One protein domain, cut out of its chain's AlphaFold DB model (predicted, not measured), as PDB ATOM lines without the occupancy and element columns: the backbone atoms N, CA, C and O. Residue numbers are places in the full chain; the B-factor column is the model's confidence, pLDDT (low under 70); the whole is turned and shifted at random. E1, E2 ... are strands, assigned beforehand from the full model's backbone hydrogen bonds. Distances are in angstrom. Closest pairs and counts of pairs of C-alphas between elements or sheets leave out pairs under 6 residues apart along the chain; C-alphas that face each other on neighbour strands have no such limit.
ATOM      1  N   THR A 301     297.212 151.795 224.031       50.38
ATOM      2  CA  THR A 301     296.912 153.131 223.496       50.38
ATOM      3  C   THR A 301     297.051 154.188 224.590       50.38
ATOM      4  O   THR A 301     296.361 154.108 225.610       50.38
ATOM      5  N   PHE A 302     297.879 155.211 224.367       47.34
ATOM      6  CA  PHE A 302     297.962 156.387 225.243       47.34
ATOM      7  C   PHE A 302     297.228 157.572 224.601       47.34
ATOM      8  O   PHE A 302     297.487 157.897 223.447       47.34
ATOM      9  N   GLU A 303     296.333 158.242 225.335       43.06
ATOM     10  CA  GLU A 303     295.568 159.404 224.852       43.06
ATOM     11  C   GLU A 303     295.867 160.640 225.716       43.06
ATOM     12  O   GLU A 303     295.486 160.692 226.887       43.06
ATOM     13  N   SER A 304     296.530 161.644 225.133       46.25
ATOM     14  CA  SER A 304     296.793 162.945 225.764       46.25
ATOM     15  C   SER A 304     295.976 164.076 225.121       46.25
ATOM     16  O   SER A 304     295.515 163.996 223.974       46.25
ATOM     17  N   ALA A 305     295.747 165.141 225.888       40.97
ATOM     18  CA  ALA A 305     294.783 166.183 225.564       40.97
ATOM     19  C   ALA A 305     295.409 167.380 224.811       40.97
ATOM     20  O   ALA A 305     296.417 167.914 225.259       40.97
ATOM     21  N   PRO A 306     294.763 167.915 223.753       48.19
ATOM     22  CA  PRO A 306     293.715 167.316 222.933       48.19
ATOM     23  C   PRO A 306     294.311 166.518 221.758       48.19
ATOM     24  O   PRO A 306     295.040 167.073 220.936       48.19
ATOM     25  N   THR A 307     293.902 165.256 221.601       47.66
ATOM     26  CA  THR A 307     294.181 164.432 220.404       47.66
ATOM     27  C   THR A 307     295.665 164.327 220.031       47.66
ATOM     28  O   THR A 307     296.048 164.584 218.891       47.66
ATOM     29  N   ARG A 308     296.493 163.891 220.986       57.09
ATOM     30  CA  ARG A 308     297.724 163.150 220.679       57.09
ATOM     31  C   ARG A 308     297.544 161.724 221.180       57.09
ATOM     32  O   ARG A 308     297.310 161.523 222.370       57.09
ATOM     33  N   THR A 309     297.596 160.769 220.261       58.19
ATOM     34  CA  THR A 309     297.340 159.354 220.532       58.19
ATOM     35  C   THR A 309     298.507 158.541 220.009       58.19
ATOM     36  O   THR A 309     298.822 158.666 218.832       58.19
ATOM     37  N   PHE A 310     299.110 157.728 220.871       68.94
ATOM     38  CA  PHE A 310     300.091 156.717 220.478       68.94
ATOM     39  C   PHE A 310     299.432 155.344 220.477       68.94
ATOM     40  O   PHE A 310     298.633 155.057 221.379       68.94
ATOM     41  N   ARG A 311     299.801 154.497 219.516       73.88
ATOM     42  CA  ARG A 311     299.687 153.042 219.648       73.88
ATOM     43  C   ARG A 311     301.055 152.516 220.071       73.88
ATOM     44  O   ARG A 311     302.073 153.026 219.633       73.88
ATOM     45  N   VAL A 312     301.059 151.500 220.921       75.50
ATOM     46  CA  VAL A 312     302.213 150.631 221.141       75.50
ATOM     47  C   VAL A 312     301.739 149.202 220.915       75.50
ATOM     48  O   VAL A 312     300.748 148.777 221.523       75.50
ATOM     49  N   VAL A 313     302.432 148.470 220.048       74.62
ATOM     50  CA  VAL A 313     302.197 147.048 219.778       74.62
ATOM     51  C   VAL A 313     303.446 146.272 220.180       74.62
ATOM     52  O   VAL A 313     304.564 146.691 219.908       74.62
ATOM     53  N   HIS A 314     303.275 145.147 220.869       68.75
ATOM     54  CA  HIS A 314     304.344 144.167 221.070       68.75
ATOM     55  C   HIS A 314     303.947 142.894 220.322       68.75
ATOM     56  O   HIS A 314     302.812 142.426 220.465       68.75
ATOM     57  N   THR A 315     304.862 142.360 219.521       67.81
ATOM     58  CA  THR A 315     304.710 141.108 218.767       67.81
ATOM     59  C   THR A 315     305.626 140.027 219.364       67.81
ATOM     60  O   THR A 315     306.263 140.250 220.393       67.81
ATOM     61  N   ASP A 316     305.664 138.829 218.773       69.81
ATOM     62  CA  ASP A 316     306.693 137.831 219.113       69.81
ATOM     63  C   ASP A 316     308.064 138.190 218.497       69.81
ATOM     64  O   ASP A 316     309.092 137.743 219.002       69.81
ATOM     65  N   ASP A 317     308.063 138.979 217.417       69.75
ATOM     66  CA  ASP A 317     309.226 139.334 216.595       69.75
ATOM     67  C   ASP A 317     309.841 140.707 216.981       69.75
ATOM     68  O   ASP A 317     310.976 141.004 216.604       69.75
ATOM     69  N   GLY A 318     309.122 141.534 217.760       74.75
ATOM     70  CA  GLY A 318     309.605 142.819 218.278       74.75
ATOM     71  C   GLY A 318     308.516 143.823 218.704       74.75
ATOM     72  O   GLY A 318     307.553 143.457 219.390       74.75
ATOM     73  N   VAL A 319     308.697 145.114 218.389       78.62
ATOM     74  CA  VAL A 319     307.911 146.237 218.957       78.62
ATOM     75  C   VAL A 319     307.609 147.340 217.925       78.62
ATOM     76  O   VAL A 319     308.501 147.755 217.190       78.62
ATOM     77  N   ASP A 320     306.365 147.841 217.922       81.25
ATOM     78  CA  ASP A 320     305.849 148.956 217.093       81.25
ATOM     79  C   ASP A 320     305.372 150.124 217.982       81.25
ATOM     80  O   ASP A 320     304.777 149.894 219.049       81.25
ATOM     81  N   VAL A 321     305.640 151.369 217.555       79.81
ATOM     82  CA  VAL A 321     305.129 152.605 218.180       79.81
ATOM     83  C   VAL A 321     304.681 153.649 217.137       79.81
ATOM     84  O   VAL A 321     305.394 154.613 216.857       79.81
ATOM     85  N   GLU A 322     303.452 153.533 216.622       81.69
ATOM     86  CA  GLU A 322     302.811 154.637 215.878       81.69
ATOM     87  C   GLU A 322     302.511 155.855 216.791       81.69
ATOM     88  O   GLU A 322     301.775 155.752 217.786       81.69
ATOM     89  N   GLY A 323     302.951 157.055 216.398       73.06
ATOM     90  CA  GLY A 323     302.653 158.327 217.065       73.06
ATOM     91  C   GLY A 323     302.348 159.492 216.103       73.06
ATOM     92  O   GLY A 323     302.546 159.410 214.892       73.06
ATOM     93  N   PRO A 324     301.830 160.637 216.595       71.88
ATOM     94  CA  PRO A 324     301.442 161.746 215.725       71.88
ATOM     95  C   PRO A 324     302.661 162.565 215.263       71.88
ATOM     96  O   PRO A 324     302.954 163.624 215.820       71.88
ATOM     97  N   GLY A 325     303.336 162.072 214.220       76.94
ATOM     98  CA  GLY A 325     304.576 162.627 213.658       76.94
ATOM     99  C   GLY A 325     305.832 161.803 213.970       76.94
ATOM    100  O   GLY A 325     306.932 162.312 213.776       76.94
ATOM    101  N   VAL A 326     305.668 160.574 214.462       81.88
ATOM    102  CA  VAL A 326     306.739 159.598 214.698       81.88
ATOM    103  C   VAL A 326     306.203 158.197 214.425       81.88
ATOM    104  O   VAL A 326     305.061 157.911 214.774       81.88
ATOM    105  N   ASP A 327     307.019 157.350 213.823       85.00
ATOM    106  CA  ASP A 327     306.778 155.927 213.630       85.00
ATOM    107  C   ASP A 327     308.070 155.165 213.962       85.00
ATOM    108  O   ASP A 327     309.175 155.688 213.776       85.00
ATOM    109  N   TYR A 328     307.937 153.966 214.517       86.06
ATOM    110  CA  TYR A 328     309.052 153.172 215.031       86.06
ATOM    111  C   TYR A 328     308.716 151.688 214.909       86.06
ATOM    112  O   TYR A 328     307.800 151.211 215.582       86.06
ATOM    113  N   GLU A 329     309.484 150.965 214.097       85.25
ATOM    114  CA  GLU A 329     309.451 149.506 213.990       85.25
ATOM    115  C   GLU A 329     310.786 148.925 214.484       85.25
ATOM    116  O   GLU A 329     311.868 149.376 214.099       85.25
ATOM    117  N   ASN A 330     310.732 147.869 215.292       82.62
ATOM    118  CA  ASN A 330     311.890 147.031 215.589       82.62
ATOM    119  C   ASN A 330     311.500 145.557 215.450       82.62
ATOM    120  O   ASN A 330     310.711 145.069 216.251       82.62
ATOM    121  N   ASP A 331     312.075 144.871 214.457       80.81
ATOM    122  CA  ASP A 331     311.872 143.448 214.140       80.81
ATOM    123  C   ASP A 331     313.223 142.710 214.231       80.81
ATOM    124  O   ASP A 331     314.062 142.903 213.357       80.81
ATOM    125  N   ASP A 332     313.455 141.862 215.236       72.56
ATOM    126  CA  ASP A 332     314.521 140.829 215.305       72.56
ATOM    127  C   ASP A 332     315.858 141.115 214.534       72.56
ATOM    128  O   ASP A 332     316.336 140.316 213.720       72.56
ATOM    129  N   GLY A 333     316.473 142.291 214.762       71.94
ATOM    130  CA  GLY A 333     317.723 142.746 214.107       71.94
ATOM    131  C   GLY A 333     317.579 143.813 213.001       71.94
ATOM    132  O   GLY A 333     318.577 144.206 212.388       71.94
ATOM    133  N   ARG A 334     316.358 144.297 212.765       84.00
ATOM    134  CA  ARG A 334     315.982 145.460 211.949       84.00
ATOM    135  C   ARG A 334     315.408 146.559 212.860       84.00
ATOM    136  O   ARG A 334     314.668 146.265 213.800       84.00
ATOM    137  N   ILE A 335     315.766 147.812 212.594       85.75
ATOM    138  CA  ILE A 335     315.238 149.024 213.238       85.75
ATOM    139  C   ILE A 335     314.864 149.994 212.118       85.75
ATOM    140  O   ILE A 335     315.708 150.276 211.264       85.75
ATOM    141  N   ASP A 336     313.654 150.543 212.153       88.06
ATOM    142  CA  ASP A 336     313.202 151.576 211.224       88.06
ATOM    143  C   ASP A 336     312.522 152.692 212.028       88.06
ATOM    144  O   ASP A 336     311.736 152.438 212.943       88.06
ATOM    145  N   VAL A 337     312.858 153.940 211.706       86.56
ATOM    146  CA  VAL A 337     312.378 155.141 212.398       86.56
ATOM    147  C   VAL A 337     311.940 156.169 211.363       86.56
ATOM    148  O   VAL A 337     312.771 156.623 210.578       86.56
ATOM    149  N   GLU A 338     310.673 156.589 211.388       86.69
ATOM    150  CA  GLU A 338     310.201 157.763 210.639       86.69
ATOM    151  C   GLU A 338     309.856 158.894 211.619       86.69
ATOM    152  O   GLU A 338     309.127 158.696 212.586       86.69
ATOM    153  N   ILE A 339     310.339 160.112 211.372       81.75
ATOM    154  CA  ILE A 339     309.941 161.313 212.118       81.75
ATOM    155  C   ILE A 339     309.516 162.392 211.126       81.75
ATOM    156  O   ILE A 339     310.310 162.866 210.316       81.75
ATOM    157  N   SER A 340     308.260 162.826 211.223       78.62
ATOM    158  CA  SER A 340     307.627 163.741 210.268       78.62
ATOM    159  C   SER A 340     307.393 165.132 210.884       78.62
ATOM    160  O   SER A 340     306.462 165.373 211.659       78.62
ATOM    161  N   VAL A 341     308.243 166.087 210.495       70.56
ATOM    162  CA  VAL A 341     308.349 167.470 210.992       70.56
ATOM    163  C   VAL A 341     307.636 168.453 210.048       70.56
ATOM    164  O   VAL A 341     308.218 169.362 209.460       70.56
ATOM    165  N   GLY A 342     306.318 168.295 209.903       73.88
ATOM    166  CA  GLY A 342     305.485 169.187 209.086       73.88
ATOM    167  C   GLY A 342     305.451 168.797 207.605       73.88
ATOM    168  O   GLY A 342     304.594 168.009 207.222       73.88
ATOM    169  N   ASP A 343     306.335 169.382 206.790       72.94
ATOM    170  CA  ASP A 343     306.538 169.030 205.368       72.94
ATOM    171  C   ASP A 343     307.904 168.329 205.136       72.94
ATOM    172  O   ASP A 343     308.241 167.991 204.001       72.94
ATOM    173  N   GLU A 344     308.700 168.141 206.195       78.12
ATOM    174  CA  GLU A 344     310.039 167.536 206.186       78.12
ATOM    175  C   GLU A 344     310.015 166.220 206.980       78.12
ATOM    176  O   GLU A 344     309.361 166.153 208.019       78.12
ATOM    177  N   THR A 345     310.733 165.192 206.524       82.69
ATOM    178  CA  THR A 345     310.782 163.865 207.165       82.69
ATOM    179  C   THR A 345     312.236 163.442 207.382       82.69
ATOM    180  O   THR A 345     313.102 163.753 206.562       82.69
ATOM    181  N   LEU A 346     312.491 162.756 208.496       85.81
ATOM    182  CA  LEU A 346     313.706 161.998 208.783       85.81
ATOM    183  C   LEU A 346     313.348 160.506 208.769       85.81
ATOM    184  O   LEU A 346     312.385 160.110 209.419       85.81
ATOM    185  N   GLU A 347     314.120 159.704 208.048       89.25
ATOM    186  CA  GLU A 347     313.975 158.253 207.914       89.25
ATOM    187  C   GLU A 347     315.318 157.603 208.281       89.25
ATOM    188  O   GLU A 347     316.365 158.000 207.760       89.25
ATOM    189  N   VAL A 348     315.304 156.645 209.210       88.94
ATOM    190  CA  VAL A 348     316.503 155.944 209.698       88.94
ATOM    191  C   VAL A 348     316.247 154.441 209.670       88.94
ATOM    192  O   VAL A 348     315.387 153.948 210.390       88.94
ATOM    193  N   GLU A 349     317.000 153.717 208.850       89.38
ATOM    194  CA  GLU A 349     316.907 152.268 208.652       89.38
ATOM    195  C   GLU A 349     318.238 151.620 209.065       89.38
ATOM    196  O   GLU A 349     319.296 151.972 208.547       89.38
ATOM    197  N   VAL A 350     318.196 150.634 209.963       88.12
ATOM    198  CA  VAL A 350     319.345 149.792 210.332       88.12
ATOM    199  C   VAL A 350     318.958 148.328 210.164       88.12
ATOM    200  O   VAL A 350     317.993 147.851 210.758       88.12
ATOM    201  N   ARG A 351     319.727 147.587 209.362       86.19
ATOM    202  CA  ARG A 351     319.518 146.163 209.062       86.19
ATOM    203  C   ARG A 351     320.826 145.400 209.249       86.19
ATOM    204  O   ARG A 351     321.502 145.026 208.290       86.19
ATOM    205  N   GLY A 352     321.187 145.182 210.514       81.25
ATOM    206  CA  GLY A 352     322.443 144.546 210.915       81.25
ATOM    207  C   GLY A 352     323.672 145.356 210.496       81.25
ATOM    208  O   GLY A 352     324.069 146.288 211.186       81.25
ATOM    209  N   ASP A 353     324.280 144.977 209.370       77.75
ATOM    210  CA  ASP A 353     325.464 145.639 208.809       77.75
ATOM    211  C   ASP A 353     325.132 146.815 207.876       77.75
ATOM    212  O   ASP A 353     326.009 147.651 207.640       77.75
ATOM    213  N   ASP A 354     323.912 146.860 207.330       86.06
ATOM    214  CA  ASP A 354     323.450 147.884 206.389       86.06
ATOM    215  C   ASP A 354     322.716 149.015 207.134       86.06
ATOM    216  O   ASP A 354     321.947 148.755 208.061       86.06
ATOM    217  N   VAL A 355     322.940 150.269 206.727       87.31
ATOM    218  CA  VAL A 355     322.355 151.474 207.341       87.31
ATOM    219  C   VAL A 355     321.980 152.498 206.270       87.31
ATOM    220  O   VAL A 355     322.788 152.795 205.389       87.31
ATOM    221  N   GLU A 356     320.791 153.086 206.370       91.00
ATOM    222  CA  GLU A 356     320.345 154.219 205.553       91.00
ATOM    223  C   GLU A 356     319.789 155.327 206.457       91.00
ATOM    224  O   GLU A 356     319.055 155.061 207.407       91.00
ATOM    225  N   VAL A 357     320.177 156.577 206.193       90.00
ATOM    226  CA  VAL A 357     319.740 157.759 206.945       90.00
ATOM    227  C   VAL A 357     319.386 158.864 205.959       90.00
ATOM    228  O   VAL A 357     320.277 159.484 205.376       90.00
ATOM    229  N   THR A 358     318.095 159.135 205.784       89.12
ATOM    230  CA  THR A 358     317.585 160.172 204.875       89.12
ATOM    231  C   THR A 358     316.952 161.294 205.685       89.12
ATOM    232  O   THR A 358     316.057 161.049 206.485       89.12
ATOM    233  N   GLY A 359     317.382 162.539 205.477       86.38
ATOM    234  CA  GLY A 359     316.878 163.689 206.229       86.38
ATOM    235  C   GLY A 359     316.774 164.978 205.408       86.38
ATOM    236  O   GLY A 359     317.049 164.997 204.203       86.38
ATOM    237  N   PRO A 360     316.364 166.096 206.037       81.06
ATOM    238  CA  PRO A 360     316.137 167.367 205.351       81.06
ATOM    239  C   PRO A 360     317.435 167.961 204.775       81.06
ATOM    240  O   PRO A 360     318.150 168.728 205.415       81.06
ATOM    241  N   GLY A 361     317.728 167.615 203.518       81.06
ATOM    242  CA  GLY A 361     318.895 168.099 202.775       81.06
ATOM    243  C   GLY A 361     320.169 167.260 202.927       81.06
ATOM    244  O   GLY A 361     321.231 167.734 202.512       81.06
ATOM    245  N   PHE A 362     320.078 166.045 203.477       86.81
ATOM    246  CA  PHE A 362     321.178 165.077 203.561       86.81
ATOM    247  C   PHE A 362     320.677 163.633 203.427       86.81
ATOM    248  O   PHE A 362     319.507 163.350 203.672       86.81
ATOM    249  N   ASP A 363     321.563 162.736 203.014       90.25
ATOM    250  CA  ASP A 363     321.249 161.336 202.730       90.25
ATOM    251  C   ASP A 363     322.539 160.493 202.810       90.25
ATOM    252  O   ASP A 363     323.569 160.855 202.233       90.25
ATOM    253  N   ILE A 364     322.518 159.420 203.601       90.69
ATOM    254  CA  ILE A 364     323.670 158.554 203.887       90.69
ATOM    255  C   ILE A 364     323.257 157.101 203.678       90.69
ATOM    256  O   ILE A 364     322.330 156.623 204.322       90.69
ATOM    257  N   GLU A 365     324.002 156.373 202.845       90.88
ATOM    258  CA  GLU A 365     323.830 154.930 202.647       90.88
ATOM    259  C   GLU A 365     325.145 154.212 202.995       90.88
ATOM    260  O   GLU A 365     326.161 154.431 202.330       90.88
ATOM    261  N   GLN A 366     325.150 153.301 203.971       87.56
ATOM    262  CA  GLN A 366     326.160 152.243 204.063       87.56
ATOM    263  C   GLN A 366     325.506 150.908 203.720       87.56
ATOM    264  O   GLN A 366     324.664 150.423 204.467       87.56
ATOM    265  N   ARG A 367     325.902 150.299 202.598       86.88
ATOM    266  CA  ARG A 367     325.332 149.025 202.135       86.88
ATOM    267  C   ARG A 367     326.413 148.070 201.648       86.88
ATOM    268  O   ARG A 367     327.154 148.379 200.719       86.88
ATOM    269  N   GLY A 368     326.528 146.908 202.285       77.00
ATOM    270  CA  GLY A 368     327.451 145.830 201.920       77.00
ATOM    271  C   GLY A 368     328.947 146.169 201.978       77.00
ATOM    272  O   GLY A 368     329.741 145.383 201.470       77.00
ATOM    273  N   GLY A 369     329.327 147.307 202.575       76.25
ATOM    274  CA  GLY A 369     330.691 147.858 202.571       76.25
ATOM    275  C   GLY A 369     330.912 149.023 201.589       76.25
ATOM    276  O   GLY A 369     331.920 149.735 201.683       76.25
ATOM    277  N   GLU A 370     329.938 149.321 200.729       85.56
ATOM    278  CA  GLU A 370     329.857 150.569 199.969       85.56
ATOM    279  C   GLU A 370     329.316 151.699 200.866       85.56
ATOM    280  O   GLU A 370     328.411 151.472 201.669       85.56
ATOM    281  N   LEU A 371     329.884 152.905 200.765       89.50
ATOM    282  CA  LEU A 371     329.467 154.089 201.532       89.50
ATOM    283  C   LEU A 371     329.124 155.246 200.591       89.50
ATOM    284  O   LEU A 371     329.927 155.601 199.725       89.50
ATOM    285  N   ARG A 372     327.972 155.877 200.812       90.38
ATOM    286  CA  ARG A 372     327.510 157.088 200.131       90.38
ATOM    287  C   ARG A 372     327.139 158.152 201.152       90.38
ATOM    288  O   ARG A 372     326.532 157.838 202.171       90.38
ATOM    289  N   VAL A 373     327.504 159.398 200.865       92.25
ATOM    290  CA  VAL A 373     327.158 160.574 201.674       92.25
ATOM    291  C   VAL A 373     326.798 161.707 200.719       92.25
ATOM    292  O   VAL A 373     327.637 162.153 199.930       92.25
ATOM    293  N   ARG A 374     325.549 162.161 200.777       90.00
ATOM    294  CA  ARG A 374     325.001 163.261 199.980       90.00
ATOM    295  C   ARG A 374     324.478 164.351 200.914       90.00
ATOM    296  O   ARG A 374     323.941 164.080 201.984       90.00
ATOM    297  N   GLY A 375     324.615 165.603 200.500       87.81
ATOM    298  CA  GLY A 375     324.112 166.756 201.239       87.81
ATOM    299  C   GLY A 375     324.202 168.041 200.426       87.81
ATOM    300  O   GLY A 375     324.669 168.033 199.289       87.81
ATOM    301  N   VAL A 376     323.776 169.163 201.013       83.62
ATOM    302  CA  VAL A 376     323.651 170.472 200.330       83.62
ATOM    303  C   VAL A 376     324.881 170.868 199.490       83.62
ATOM    304  O   VAL A 376     324.719 171.361 198.374       83.62
ATOM    305  N   ASP A 377     326.092 170.605 199.995       84.50
ATOM    306  CA  ASP A 377     327.376 170.904 199.338       84.50
ATOM    307  C   ASP A 377     328.321 169.673 199.251       84.50
ATOM    308  O   ASP A 377     329.529 169.829 199.047       84.50
ATOM    309  N   VAL A 378     327.806 168.439 199.393       87.00
ATOM    310  CA  VAL A 378     328.606 167.197 199.304       87.00
ATOM    311  C   VAL A 378     327.914 166.107 198.479       87.00
ATOM    312  O   VAL A 378     326.710 165.897 198.575       87.00
ATOM    313  N   ASP A 379     328.700 165.396 197.675       90.06
ATOM    314  CA  ASP A 379     328.321 164.161 196.984       90.06
ATOM    315  C   ASP A 379     329.566 163.261 196.992       90.06
ATOM    316  O   ASP A 379     330.613 163.623 196.437       90.06
ATOM    317  N   PHE A 380     329.497 162.151 197.727       90.12
ATOM    318  CA  PHE A 380     330.607 161.232 197.941       90.12
ATOM    319  C   PHE A 380     330.156 159.773 197.845       90.12
ATOM    320  O   PHE A 380     329.132 159.385 198.401       90.12
ATOM    321  N   GLU A 381     330.972 158.951 197.182       89.25
ATOM    322  CA  GLU A 381     330.739 157.520 196.983       89.25
ATOM    323  C   GLU A 381     332.067 156.749 197.086       89.25
ATOM    324  O   GLU A 381     333.038 157.042 196.372       89.25
ATOM    325  N   ALA A 382     332.115 155.750 197.971       85.88
ATOM    326  CA  ALA A 382     333.258 154.880 198.223       85.88
ATOM    327  C   ALA A 382     332.879 153.394 198.147       85.88
ATOM    328  O   ALA A 382     332.250 152.838 199.041       85.88
ATOM    329  N   GLU A 383     333.347 152.752 197.080       79.12
ATOM    330  CA  GLU A 383     333.287 151.304 196.861       79.12
ATOM    331  C   GLU A 383     334.152 150.531 197.885       79.12
ATOM    332  O   GLU A 383     335.217 151.016 198.286       79.12
ATOM    333  N   ASP A 384     333.803 149.265 198.163       68.12
ATOM    334  CA  ASP A 384     334.568 148.284 198.973       68.12
ATOM    335  C   ASP A 384     336.085 148.266 198.741       68.12
ATOM    336  O   ASP A 384     336.886 147.915 199.613       68.12
ATOM    337  N   ASN A 385     336.503 148.577 197.513       68.12
ATOM    338  CA  ASN A 385     337.899 148.519 197.104       68.12
ATOM    339  C   ASN A 385     338.783 149.560 197.825       68.12
ATOM    340  O   ASN A 385     340.005 149.386 197.875       68.12
ATOM    341  N   ARG A 386     338.182 150.599 198.424       69.44
ATOM    342  CA  ARG A 386     338.869 151.635 199.206       69.44
ATOM    343  C   ARG A 386     338.847 151.260 200.686       69.44
ATOM    344  O   ARG A 386     337.919 151.598 201.410       69.44
ATOM    345  N   ARG A 387     339.895 150.552 201.118       73.69
ATOM    346  CA  ARG A 387     340.090 150.159 202.525       73.69
ATOM    347  C   ARG A 387     340.382 151.334 203.446       73.69
ATOM    348  O   ARG A 387     339.868 151.356 204.549       73.69
ATOM    349  N   ASP A 388     341.200 152.279 202.995       87.12
ATOM    350  CA  ASP A 388     341.677 153.383 203.825       87.12
ATOM    351  C   ASP A 388     341.526 154.696 203.041       87.12
ATOM    352  O   ASP A 388     342.064 154.814 201.932       87.12
ATOM    353  N   PHE A 389     340.782 155.668 203.578       89.50
ATOM    354  CA  PHE A 389     340.649 157.014 203.007       89.50
ATOM    355  C   PHE A 389     340.231 158.053 204.056       89.50
ATOM    356  O   PHE A 389     339.639 157.716 205.071       89.50
ATOM    357  N   ASP A 390     340.523 159.321 203.769       91.06
ATOM    358  CA  ASP A 390     340.173 160.510 204.555       91.06
ATOM    359  C   ASP A 390     339.782 161.607 203.550       91.06
ATOM    360  O   ASP A 390     340.506 161.840 202.572       91.06
ATOM    361  N   VAL A 391     338.591 162.191 203.714       89.75
ATOM    362  CA  VAL A 391     337.996 163.179 202.802       89.75
ATOM    363  C   VAL A 391     337.225 164.224 203.604       89.75
ATOM    364  O   VAL A 391     336.234 163.912 204.254       89.75
ATOM    365  N   GLU A 392     337.638 165.486 203.502       89.56
ATOM    366  CA  GLU A 392     336.949 166.634 204.104       89.56
ATOM    367  C   GLU A 392     336.292 167.477 202.996       89.56
ATOM    368  O   GLU A 392     336.959 167.875 202.034       89.56
ATOM    369  N   SER A 393     334.986 167.744 203.108       87.00
ATOM    370  CA  SER A 393     334.192 168.475 202.109       87.00
ATOM    371  C   SER A 393     333.150 169.384 202.767       87.00
ATOM    372  O   SER A 393     332.109 168.933 203.239       87.00
ATOM    373  N   GLY A 394     333.410 170.694 202.777       87.06
ATOM    374  CA  GLY A 394     332.528 171.668 203.427       87.06
ATOM    375  C   GLY A 394     332.553 171.509 204.948       87.06
ATOM    376  O   GLY A 394     333.597 171.714 205.562       87.06
ATOM    377  N   GLU A 395     331.407 171.155 205.528       86.75
ATOM    378  CA  GLU A 395     331.243 170.829 206.954       86.75
ATOM    379  C   GLU A 395     331.238 169.307 207.218       86.75
ATOM    380  O   GLU A 395     331.033 168.891 208.352       86.75
ATOM    381  N   TRP A 396     331.488 168.483 206.190       90.81
ATOM    382  CA  TRP A 396     331.544 167.022 206.294       90.81
ATOM    383  C   TRP A 396     332.979 166.496 206.352       90.81
ATOM    384  O   TRP A 396     333.848 166.950 205.597       90.81
ATOM    385  N   ARG A 397     333.203 165.472 207.177       92.19
ATOM    386  CA  ARG A 397     334.461 164.721 207.279       92.19
ATOM    387  C   ARG A 397     334.160 163.225 207.190       92.19
ATOM    388  O   ARG A 397     333.338 162.712 207.934       92.19
ATOM    389  N   ILE A 398     334.800 162.534 206.250       91.94
ATOM    390  CA  ILE A 398     334.517 161.136 205.906       91.94
ATOM    391  C   ILE A 398     335.827 160.346 205.947       91.94
ATOM    392  O   ILE A 398     336.716 160.560 205.119       91.94
ATOM    393  N   GLU A 399     335.955 159.432 206.904       90.81
ATOM    394  CA  GLU A 399     337.156 158.629 207.137       90.81
ATOM    395  C   GLU A 399     336.815 157.130 207.168       90.81
ATOM    396  O   GLU A 399     335.815 156.709 207.747       90.81
ATOM    397  N   ARG A 400     337.658 156.295 206.561       89.50
ATOM    398  CA  ARG A 400     337.606 154.832 206.691       89.50
ATOM    399  C   ARG A 400     338.997 154.303 207.006       89.50
ATOM    400  O   ARG A 400     339.961 154.680 206.341       89.50
ATOM    401  N   ASN A 401     339.076 153.391 207.972       88.06
ATOM    402  CA  ASN A 401     340.293 152.690 208.376       88.06
ATOM    403  C   ASN A 401     340.033 151.173 208.391       88.06
ATOM    404  O   ASN A 401     339.665 150.586 209.409       88.06
ATOM    405  N   GLY A 402     340.228 150.519 207.246       85.88
ATOM    406  CA  GLY A 402     339.986 149.090 207.061       85.88
ATOM    407  C   GLY A 402     338.501 148.721 207.064       85.88
ATOM    408  O   GLY A 402     337.878 148.679 206.005       85.88
ATOM    409  N   GLU A 403     337.988 148.383 208.246       81.06
ATOM    410  CA  GLU A 403     336.592 147.993 208.511       81.06
ATOM    411  C   GLU A 403     335.851 149.072 209.331       81.06
ATOM    412  O   GLU A 403     334.624 149.124 209.297       81.06
ATOM    413  N   ASP A 404     336.585 149.977 209.992       87.81
ATOM    414  CA  ASP A 404     336.020 151.092 210.757       87.81
ATOM    415  C   ASP A 404     335.676 152.270 209.823       87.81
ATOM    416  O   ASP A 404     336.462 152.610 208.928       87.81
ATOM    417  N   VAL A 405     334.523 152.913 210.031       89.44
ATOM    418  CA  VAL A 405     333.985 153.996 209.186       89.44
ATOM    419  C   VAL A 405     333.473 155.137 210.056       89.44
ATOM    420  O   VAL A 405     332.711 154.904 210.983       89.44
ATOM    421  N   TYR A 406     333.835 156.368 209.711       91.44
ATOM    422  CA  TYR A 406     333.429 157.580 210.412       91.44
ATOM    423  C   TYR A 406     332.910 158.594 209.388       91.44
ATOM    424  O   TYR A 406     333.574 158.868 208.384       91.44
ATOM    425  N   VAL A 407     331.726 159.148 209.631       92.19
ATOM    426  CA  VAL A 407     331.160 160.272 208.877       92.19
ATOM    427  C   VAL A 407     330.715 161.308 209.896       92.19
ATOM    428  O   VAL A 407     329.730 161.089 210.585       92.19
ATOM    429  N   GLU A 408     331.442 162.413 210.011       91.62
ATOM    430  CA  GLU A 408     331.041 163.565 210.823       91.62
ATOM    431  C   GLU A 408     330.380 164.615 209.916       91.62
ATOM    432  O   GLU A 408     330.843 164.852 208.788       91.62
ATOM    433  N   GLY A 409     329.313 165.254 210.393       90.56
ATOM    434  CA  GLY A 409     328.503 166.180 209.600       90.56
ATOM    435  C   GLY A 409     327.779 167.252 210.424       90.56
ATOM    436  O   GLY A 409     327.752 167.215 211.651       90.56
ATOM    437  N   PRO A 410     327.151 168.248 209.769       85.81
ATOM    438  CA  PRO A 410     326.498 169.366 210.460       85.81
ATOM    439  C   PRO A 410     325.178 168.987 211.157       85.81
ATOM    440  O   PRO A 410     324.624 169.793 211.903       85.81
ATOM    441  N   THR A 411     324.630 167.806 210.864       84.81
ATOM    442  CA  THR A 411     323.277 167.366 211.269       84.81
ATOM    443  C   THR A 411     323.220 165.869 211.590       84.81
ATOM    444  O   THR A 411     322.273 165.415 212.218       84.81
ATOM    445  N   VAL A 412     324.228 165.095 211.187       88.38
ATOM    446  CA  VAL A 412     324.318 163.655 211.437       88.38
ATOM    447  C   VAL A 412     325.782 163.250 211.546       88.38
ATOM    448  O   VAL A 412     326.593 163.638 210.704       88.38
ATOM    449  N   ASP A 413     326.078 162.457 212.569       89.75
ATOM    450  CA  ASP A 413     327.347 161.778 212.783       89.75
ATOM    451  C   ASP A 413     327.105 160.255 212.775       89.75
ATOM    452  O   ASP A 413     326.134 159.753 213.343       89.75
ATOM    453  N   TYR A 414     327.987 159.510 212.117       90.75
ATOM    454  CA  TYR A 414     327.939 158.056 211.968       90.75
ATOM    455  C   TYR A 414     329.309 157.483 212.344       90.75
ATOM    456  O   TYR A 414     330.319 157.831 211.725       90.75
ATOM    457  N   GLU A 415     329.355 156.581 213.322       90.00
ATOM    458  CA  GLU A 415     330.545 155.811 213.698       90.00
ATOM    459  C   GLU A 415     330.266 154.312 213.537       90.00
ATOM    460  O   GLU A 415     329.290 153.766 214.049       90.00
ATOM    461  N   ARG A 416     331.185 153.612 212.875       87.94
ATOM    462  CA  ARG A 416     331.264 152.157 212.874       87.94
ATOM    463  C   ARG A 416     332.652 151.719 213.310       87.94
ATOM    464  O   ARG A 416     333.640 152.090 212.679       87.94
ATOM    465  N   VAL A 417     332.716 150.876 214.339       86.06
ATOM    466  CA  VAL A 417     333.959 150.279 214.849       86.06
ATOM    467  C   VAL A 417     333.776 148.770 214.961       86.06
ATOM    468  O   VAL A 417     333.180 148.266 215.918       86.06
ATOM    469  N   GLY A 418     334.265 148.041 213.956       83.06
ATOM    470  CA  GLY A 418     333.998 146.613 213.765       83.06
ATOM    471  C   GLY A 418     332.499 146.273 213.764       83.06
ATOM    472  O   GLY A 418     331.755 146.670 212.863       83.06
ATOM    473  N   ASP A 419     332.076 145.521 214.785       77.88
ATOM    474  CA  ASP A 419     330.690 145.083 215.002       77.88
ATOM    475  C   ASP A 419     329.798 146.160 215.665       77.88
ATOM    476  O   ASP A 419     328.595 145.951 215.806       77.88
ATOM    477  N   ARG A 420     330.361 147.290 216.130       83.69
ATOM    478  CA  ARG A 420     329.592 148.375 216.765       83.69
ATOM    479  C   ARG A 420     329.197 149.431 215.739       83.69
ATOM    480  O   ARG A 420     330.064 149.963 215.051       83.69
ATOM    481  N   LEU A 421     327.912 149.764 215.725       85.88
ATOM    482  CA  LEU A 421     327.327 150.905 215.029       85.88
ATOM    483  C   LEU A 421     326.858 151.938 216.062       85.88
ATOM    484  O   LEU A 421     326.114 151.575 216.974       85.88
ATOM    485  N   ASP A 422     327.230 153.200 215.878       88.94
ATOM    486  CA  ASP A 422     326.576 154.347 216.502       88.94
ATOM    487  C   ASP A 422     326.147 155.353 215.419       88.94
ATOM    488  O   ASP A 422     326.911 155.660 214.503       88.94
ATOM    489  N   VAL A 423     324.932 155.885 215.529       88.00
ATOM    490  CA  VAL A 423     324.393 156.935 214.650       88.00
ATOM    491  C   VAL A 423     323.771 158.009 215.534       88.00
ATOM    492  O   VAL A 423     322.982 157.682 216.416       88.00
ATOM    493  N   GLU A 424     324.109 159.275 215.317       88.75
ATOM    494  CA  GLU A 424     323.555 160.412 216.058       88.75
ATOM    495  C   GLU A 424     323.091 161.480 215.063       88.75
ATOM    496  O   GLU A 424     323.883 161.991 214.273       88.75
ATOM    497  N   ILE A 425     321.806 161.823 215.081       87.06
ATOM    498  CA  ILE A 425     321.186 162.792 214.173       87.06
ATOM    499  C   ILE A 425     320.633 163.935 215.018       87.06
ATOM    500  O   ILE A 425     319.755 163.718 215.850       87.06
ATOM    501  N   ARG A 426     321.144 165.148 214.787       81.81
ATOM    502  CA  ARG A 426     320.813 166.361 215.544       81.81
ATOM    503  C   ARG A 426     320.143 167.387 214.640       81.81
ATOM    504  O   ARG A 426     320.822 168.108 213.901       81.81
ATOM    505  N   LEU A 427     318.815 167.457 214.675       78.00
ATOM    506  CA  LEU A 427     318.056 168.467 213.930       78.00
ATOM    507  C   LEU A 427     318.027 169.816 214.703       78.00
ATOM    508  O   LEU A 427     318.464 169.898 215.850       78.00
ATOM    509  N   PRO A 428     317.572 170.936 214.100       69.38
ATOM    510  CA  PRO A 428     317.616 172.252 214.753       69.38
ATOM    511  C   PRO A 428     316.808 172.348 216.063       69.38
ATOM    512  O   PRO A 428     315.742 171.742 216.180       69.38
ATOM    513  N   GLU A 429     317.269 173.178 217.014       62.22
ATOM    514  CA  GLU A 429     316.668 173.346 218.357       62.22
ATOM    515  C   GLU A 429     315.125 173.414 218.341       62.22
ATOM    516  O   GLU A 429     314.531 174.348 217.792       62.22
ATOM    517  N   GLY A 430     314.477 172.450 219.005       64.69
ATOM    518  CA  GLY A 430     313.014 172.343 219.087       64.69
ATOM    519  C   GLY A 430     312.361 171.461 218.015       64.69
ATOM    520  O   GLY A 430     311.133 171.480 217.897       64.69
ATOM    521  N   SER A 431     313.157 170.710 217.250       73.12
ATOM    522  CA  SER A 431     312.701 169.572 216.445       73.12
ATOM    523  C   SER A 431     312.986 168.249 217.172       73.12
ATOM    524  O   SER A 431     312.465 168.096 218.274       73.12
ATOM    525  N   PHE A 432     313.738 167.316 216.583       74.75
ATOM    526  CA  PHE A 432     313.931 165.958 217.104       74.75
ATOM    527  C   PHE A 432     315.393 165.518 216.987       74.75
ATOM    528  O   PHE A 432     316.042 165.816 215.984       74.75
ATOM    529  N   ASP A 433     315.873 164.763 217.966       83.19
ATOM    530  CA  ASP A 433     317.191 164.135 217.950       83.19
ATOM    531  C   ASP A 433     317.010 162.604 217.938       83.19
ATOM    532  O   ASP A 433     316.087 162.076 218.562       83.19
ATOM    533  N   VAL A 434     317.850 161.881 217.191       85.69
ATOM    534  CA  VAL A 434     317.797 160.408 217.095       85.69
ATOM    535  C   VAL A 434     319.179 159.828 217.343       85.69
ATOM    536  O   VAL A 434     320.146 160.207 216.685       85.69
ATOM    537  N   GLU A 435     319.263 158.876 218.265       88.69
ATOM    538  CA  GLU A 435     320.487 158.173 218.622       88.69
ATOM    539  C   GLU A 435     320.289 156.655 218.488       88.69
ATOM    540  O   GLU A 435     319.368 156.082 219.063       88.69
ATOM    541  N   ILE A 436     321.171 155.982 217.752       87.69
ATOM    542  CA  ILE A 436     321.257 154.519 217.690       87.69
ATOM    543  C   ILE A 436     322.631 154.117 218.219       87.69
ATOM    544  O   ILE A 436     323.641 154.668 217.790       87.69
ATOM    545  N   ARG A 437     322.684 153.144 219.134       87.19
ATOM    546  CA  ARG A 437     323.927 152.561 219.675       87.19
ATOM    547  C   ARG A 437     323.806 151.041 219.744       87.19
ATOM    548  O   ARG A 437     323.412 150.470 220.767       87.19
ATOM    549  N   GLY A 438     324.130 150.377 218.636       81.94
ATOM    550  CA  GLY A 438     323.883 148.949 218.427       81.94
ATOM    551  C   GLY A 438     322.393 148.612 218.541       81.94
ATOM    552  O   GLY A 438     321.573 149.161 217.821       81.94
ATOM    553  N   GLU A 439     322.045 147.734 219.484       74.81
ATOM    554  CA  GLU A 439     320.669 147.285 219.779       74.81
ATOM    555  C   GLU A 439     319.861 148.282 220.648       74.81
ATOM    556  O   GLU A 439     318.827 147.925 221.215       74.81
ATOM    557  N   ASN A 440     320.350 149.515 220.824       83.12
ATOM    558  CA  ASN A 440     319.690 150.565 221.605       83.12
ATOM    559  C   ASN A 440     319.299 151.719 220.683       83.12
ATOM    560  O   ASN A 440     320.099 152.109 219.831       83.12
ATOM    561  N   VAL A 441     318.113 152.288 220.896       85.50
ATOM    562  CA  VAL A 441     317.595 153.442 220.148       85.50
ATOM    563  C   VAL A 441     317.008 154.457 221.124       85.50
ATOM    564  O   VAL A 441     316.304 154.072 222.055       85.50
ATOM    565  N   GLU A 442     317.274 155.739 220.905       86.69
ATOM    566  CA  GLU A 442     316.760 156.877 221.670       86.69
ATOM    567  C   GLU A 442     316.194 157.898 220.661       86.69
ATOM    568  O   GLU A 442     316.872 158.262 219.699       86.69
ATOM    569  N   LEU A 443     314.929 158.297 220.823       85.19
ATOM    570  CA  LEU A 443     314.243 159.283 219.984       85.19
ATOM    571  C   LEU A 443     313.734 160.407 220.891       85.19
ATOM    572  O   LEU A 443     312.719 160.254 221.582       85.19
ATOM    573  N   ASP A 444     314.419 161.542 220.869       84.25
ATOM    574  CA  ASP A 444     314.053 162.737 221.620       84.25
ATOM    575  C   ASP A 444     313.159 163.634 220.760       84.25
ATOM    576  O   ASP A 444     313.540 164.090 219.681       84.25
ATOM    577  N   GLY A 445     311.943 163.903 221.236       77.69
ATOM    578  CA  GLY A 445     310.972 164.768 220.575       77.69
ATOM    579  C   GLY A 445     310.507 165.927 221.461       77.69
ATOM    580  O   GLY A 445     310.548 165.861 222.690       77.69
ATOM    581  N   PRO A 446     309.931 167.000 220.890       75.06
ATOM    582  CA  PRO A 446     309.609 168.219 221.638       75.06
ATOM    583  C   PRO A 446     308.372 168.082 222.557       75.06
ATOM    584  O   PRO A 446     307.818 169.076 223.029       75.06
ATOM    585  N   TRP A 447     307.874 166.854 222.744       70.38
ATOM    586  CA  TRP A 447     306.739 166.465 223.593       70.38
ATOM    587  C   TRP A 447     306.705 164.943 223.886       70.38
ATOM    588  O   TRP A 447     305.709 164.461 224.432       70.38
ATOM    589  N   PHE A 448     307.761 164.187 223.553       73.69
ATOM    590  CA  PHE A 448     307.929 162.766 223.888       73.69
ATOM    591  C   PHE A 448     309.413 162.378 223.947       73.69
ATOM    592  O   PHE A 448     310.240 163.046 223.343       73.69
ATOM    593  N   GLU A 449     309.717 161.274 224.614       81.19
ATOM    594  CA  GLU A 449     311.007 160.576 224.625       81.19
ATOM    595  C   GLU A 449     310.689 159.086 224.399       81.19
ATOM    596  O   GLU A 449     309.843 158.528 225.106       81.19
ATOM    597  N   VAL A 450     311.290 158.447 223.394       80.75
ATOM    598  CA  VAL A 450     311.164 156.995 223.160       80.75
ATOM    599  C   VAL A 450     312.534 156.354 223.320       80.75
ATOM    600  O   VAL A 450     313.519 156.854 222.787       80.75
ATOM    601  N   THR A 451     312.609 155.238 224.042       82.62
ATOM    602  CA  THR A 451     313.868 154.524 224.264       82.62
ATOM    603  C   THR A 451     313.675 153.018 224.153       82.62
ATOM    604  O   THR A 451     312.949 152.437 224.954       82.62
ATOM    605  N   GLN A 452     314.371 152.373 223.219       81.25
ATOM    606  CA  GLN A 452     314.492 150.916 223.115       81.25
ATOM    607  C   GLN A 452     315.864 150.496 223.654       81.25
ATOM    608  O   GLN A 452     316.886 151.039 223.227       81.25
ATOM    609  N   ARG A 453     315.925 149.532 224.579       81.81
ATOM    610  CA  ARG A 453     317.192 148.949 225.070       81.81
ATOM    611  C   ARG A 453     317.063 147.435 225.197       81.81
ATOM    612  O   ARG A 453     316.745 146.919 226.271       81.81
ATOM    613  N   GLY A 454     317.289 146.727 224.088       73.69
ATOM    614  CA  GLY A 454     316.903 145.319 223.966       73.69
ATOM    615  C   GLY A 454     315.390 145.167 224.154       73.69
ATOM    616  O   GLY A 454     314.625 145.935 223.583       73.69
ATOM    617  N   ASP A 455     314.962 144.238 225.013       70.69
ATOM    618  CA  ASP A 455     313.540 143.970 225.280       70.69
ATOM    619  C   ASP A 455     312.791 145.090 226.058       70.69
ATOM    620  O   ASP A 455     311.586 144.972 226.282       70.69
ATOM    621  N   GLU A 456     313.467 146.145 226.548       70.25
ATOM    622  CA  GLU A 456     312.815 147.271 227.250       70.25
ATOM    623  C   GLU A 456     312.528 148.435 226.286       70.25
ATOM    624  O   GLU A 456     313.411 149.258 226.038       70.25
ATOM    625  N   LEU A 457     311.275 148.546 225.822       75.12
ATOM    626  CA  LEU A 457     310.721 149.804 225.307       75.12
ATOM    627  C   LEU A 457     310.306 150.714 226.472       75.12
ATOM    628  O   LEU A 457     309.610 150.294 227.404       75.12
ATOM    629  N   ARG A 458     310.608 152.005 226.348       74.75
ATOM    630  CA  ARG A 458     309.962 153.086 227.088       74.75
ATOM    631  C   ARG A 458     309.426 154.159 226.149       74.75
ATOM    632  O   ARG A 458     310.065 154.501 225.163       74.75
ATOM    633  N   VAL A 459     308.279 154.727 226.520       76.25
ATOM    634  CA  VAL A 459     307.738 155.964 225.945       76.25
ATOM    635  C   VAL A 459     307.355 156.886 227.103       76.25
ATOM    636  O   VAL A 459     306.459 156.557 227.884       76.25
ATOM    637  N   GLU A 460     308.032 158.024 227.241       71.62
ATOM    638  CA  GLU A 460     307.686 159.090 228.191       71.62
ATOM    639  C   GLU A 460     307.106 160.287 227.411       71.62
ATOM    640  O   GLU A 460     307.579 160.617 226.328       71.62
ATOM    641  N   LEU A 461     306.040 160.930 227.911       72.19
ATOM    642  CA  LEU A 461     305.395 162.064 227.225       72.19
ATOM    643  C   LEU A 461     305.579 163.364 228.010       72.19
ATOM    644  O   LEU A 461     305.145 163.480 229.158       72.19
ATOM    645  N   THR A 462     306.162 164.364 227.356       65.69
ATOM    646  CA  THR A 462     306.493 165.657 227.962       65.69
ATOM    647  C   THR A 462     305.335 166.639 227.788       65.69
ATOM    648  O   THR A 462     305.169 167.272 226.742       65.69
TER     649      THR A 462
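Overview. This is residues 301 to 462 of the 465 residues of an uncharacterized protein of Halogeometricum limi (UniProt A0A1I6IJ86). Two broad sheets lie face to face as a flat sandwich, ten strands, E1 to E10, in one and nine, E11 to E19, in the other, with the strands of the two sheets at 7 degrees to each other. The chain zigzags along the first sheet, crosses over once by the link E10 to E11, and zigzags back along the second, while E1 and E2 at the first sheet's far end reach beyond E19. The printed part has 162 residues, with no named helix and 19 strands, E1 to E19 along the chain; each sheet has its strands in that same order, antiparallel throughout, and the class is all strand. The whole is compact, with a radius of gyration of the C-alphas of 16.5 A, and spans 52 by 34 by 18 A.

Along the chain. The larger sheet holds E1, residues 301 to 304, E2, 308 to 314, E3, 318 to 320, E4, 326 to 331, E5, 334 to 341, E6, 344 to 351, E7, 354 to 359, E8, 362 to 367, E9, 370 to 375, and E10, 378 to 382. E5 and E6 are the longest by residues, 23.3 A and 23.6 A from first to last C-alpha. The other sheet holds E11, residues 388 to 393, E12, 396 to 401, E13, 404 to 408, E14, 412 to 417, E15, 420 to 426, E16, 433 to 437, E17, 440 to 445, E18, 448 to 453, and E19, 456 to 461. C-alpha 301 is at (296.912, 153.131, 223.496), C-alpha 388 at (341.677, 153.383, 203.825) and C-alpha 461 at (305.395, 162.064, 227.225).

Arrangement. Each sheet is a meander, each strand the antiparallel neighbour of the one before. In the hairpin E5 and E6, N 337 and O 348 are 2.9 A apart, within hydrogen-bond range. E2 pairs in a staggered way, with E1 over residues 308 to 311 and with E3 over 313 to 314; N 310 and O 302 are 3.0 A apart, N 313 and O 320 2.9 A. In the hairpin E15 and E16, N 425 and O 434 are 2.8 A apart. The two sheets form a sandwich, their facing parts 10.8 A centre to centre and their best planes 6 degrees apart. Across it E5 and E17 are near each other, as are E9 and E12. The closest C-alphas of E10 and E11, those of Val 378 and Ser 393, are 6.4 A apart.

Size, cuts and confidence. The C-alphas farthest apart, those of Ala 305 and Asn 385, are 54.6 A apart. The printed part has no cut and no long link; E15 to E16 is short and the others are tight. Mean pLDDT of the printed part is 80.4, with residues 301 to 310, 314 to 317, 384 to 386, 428 to 430 and 462 under 70.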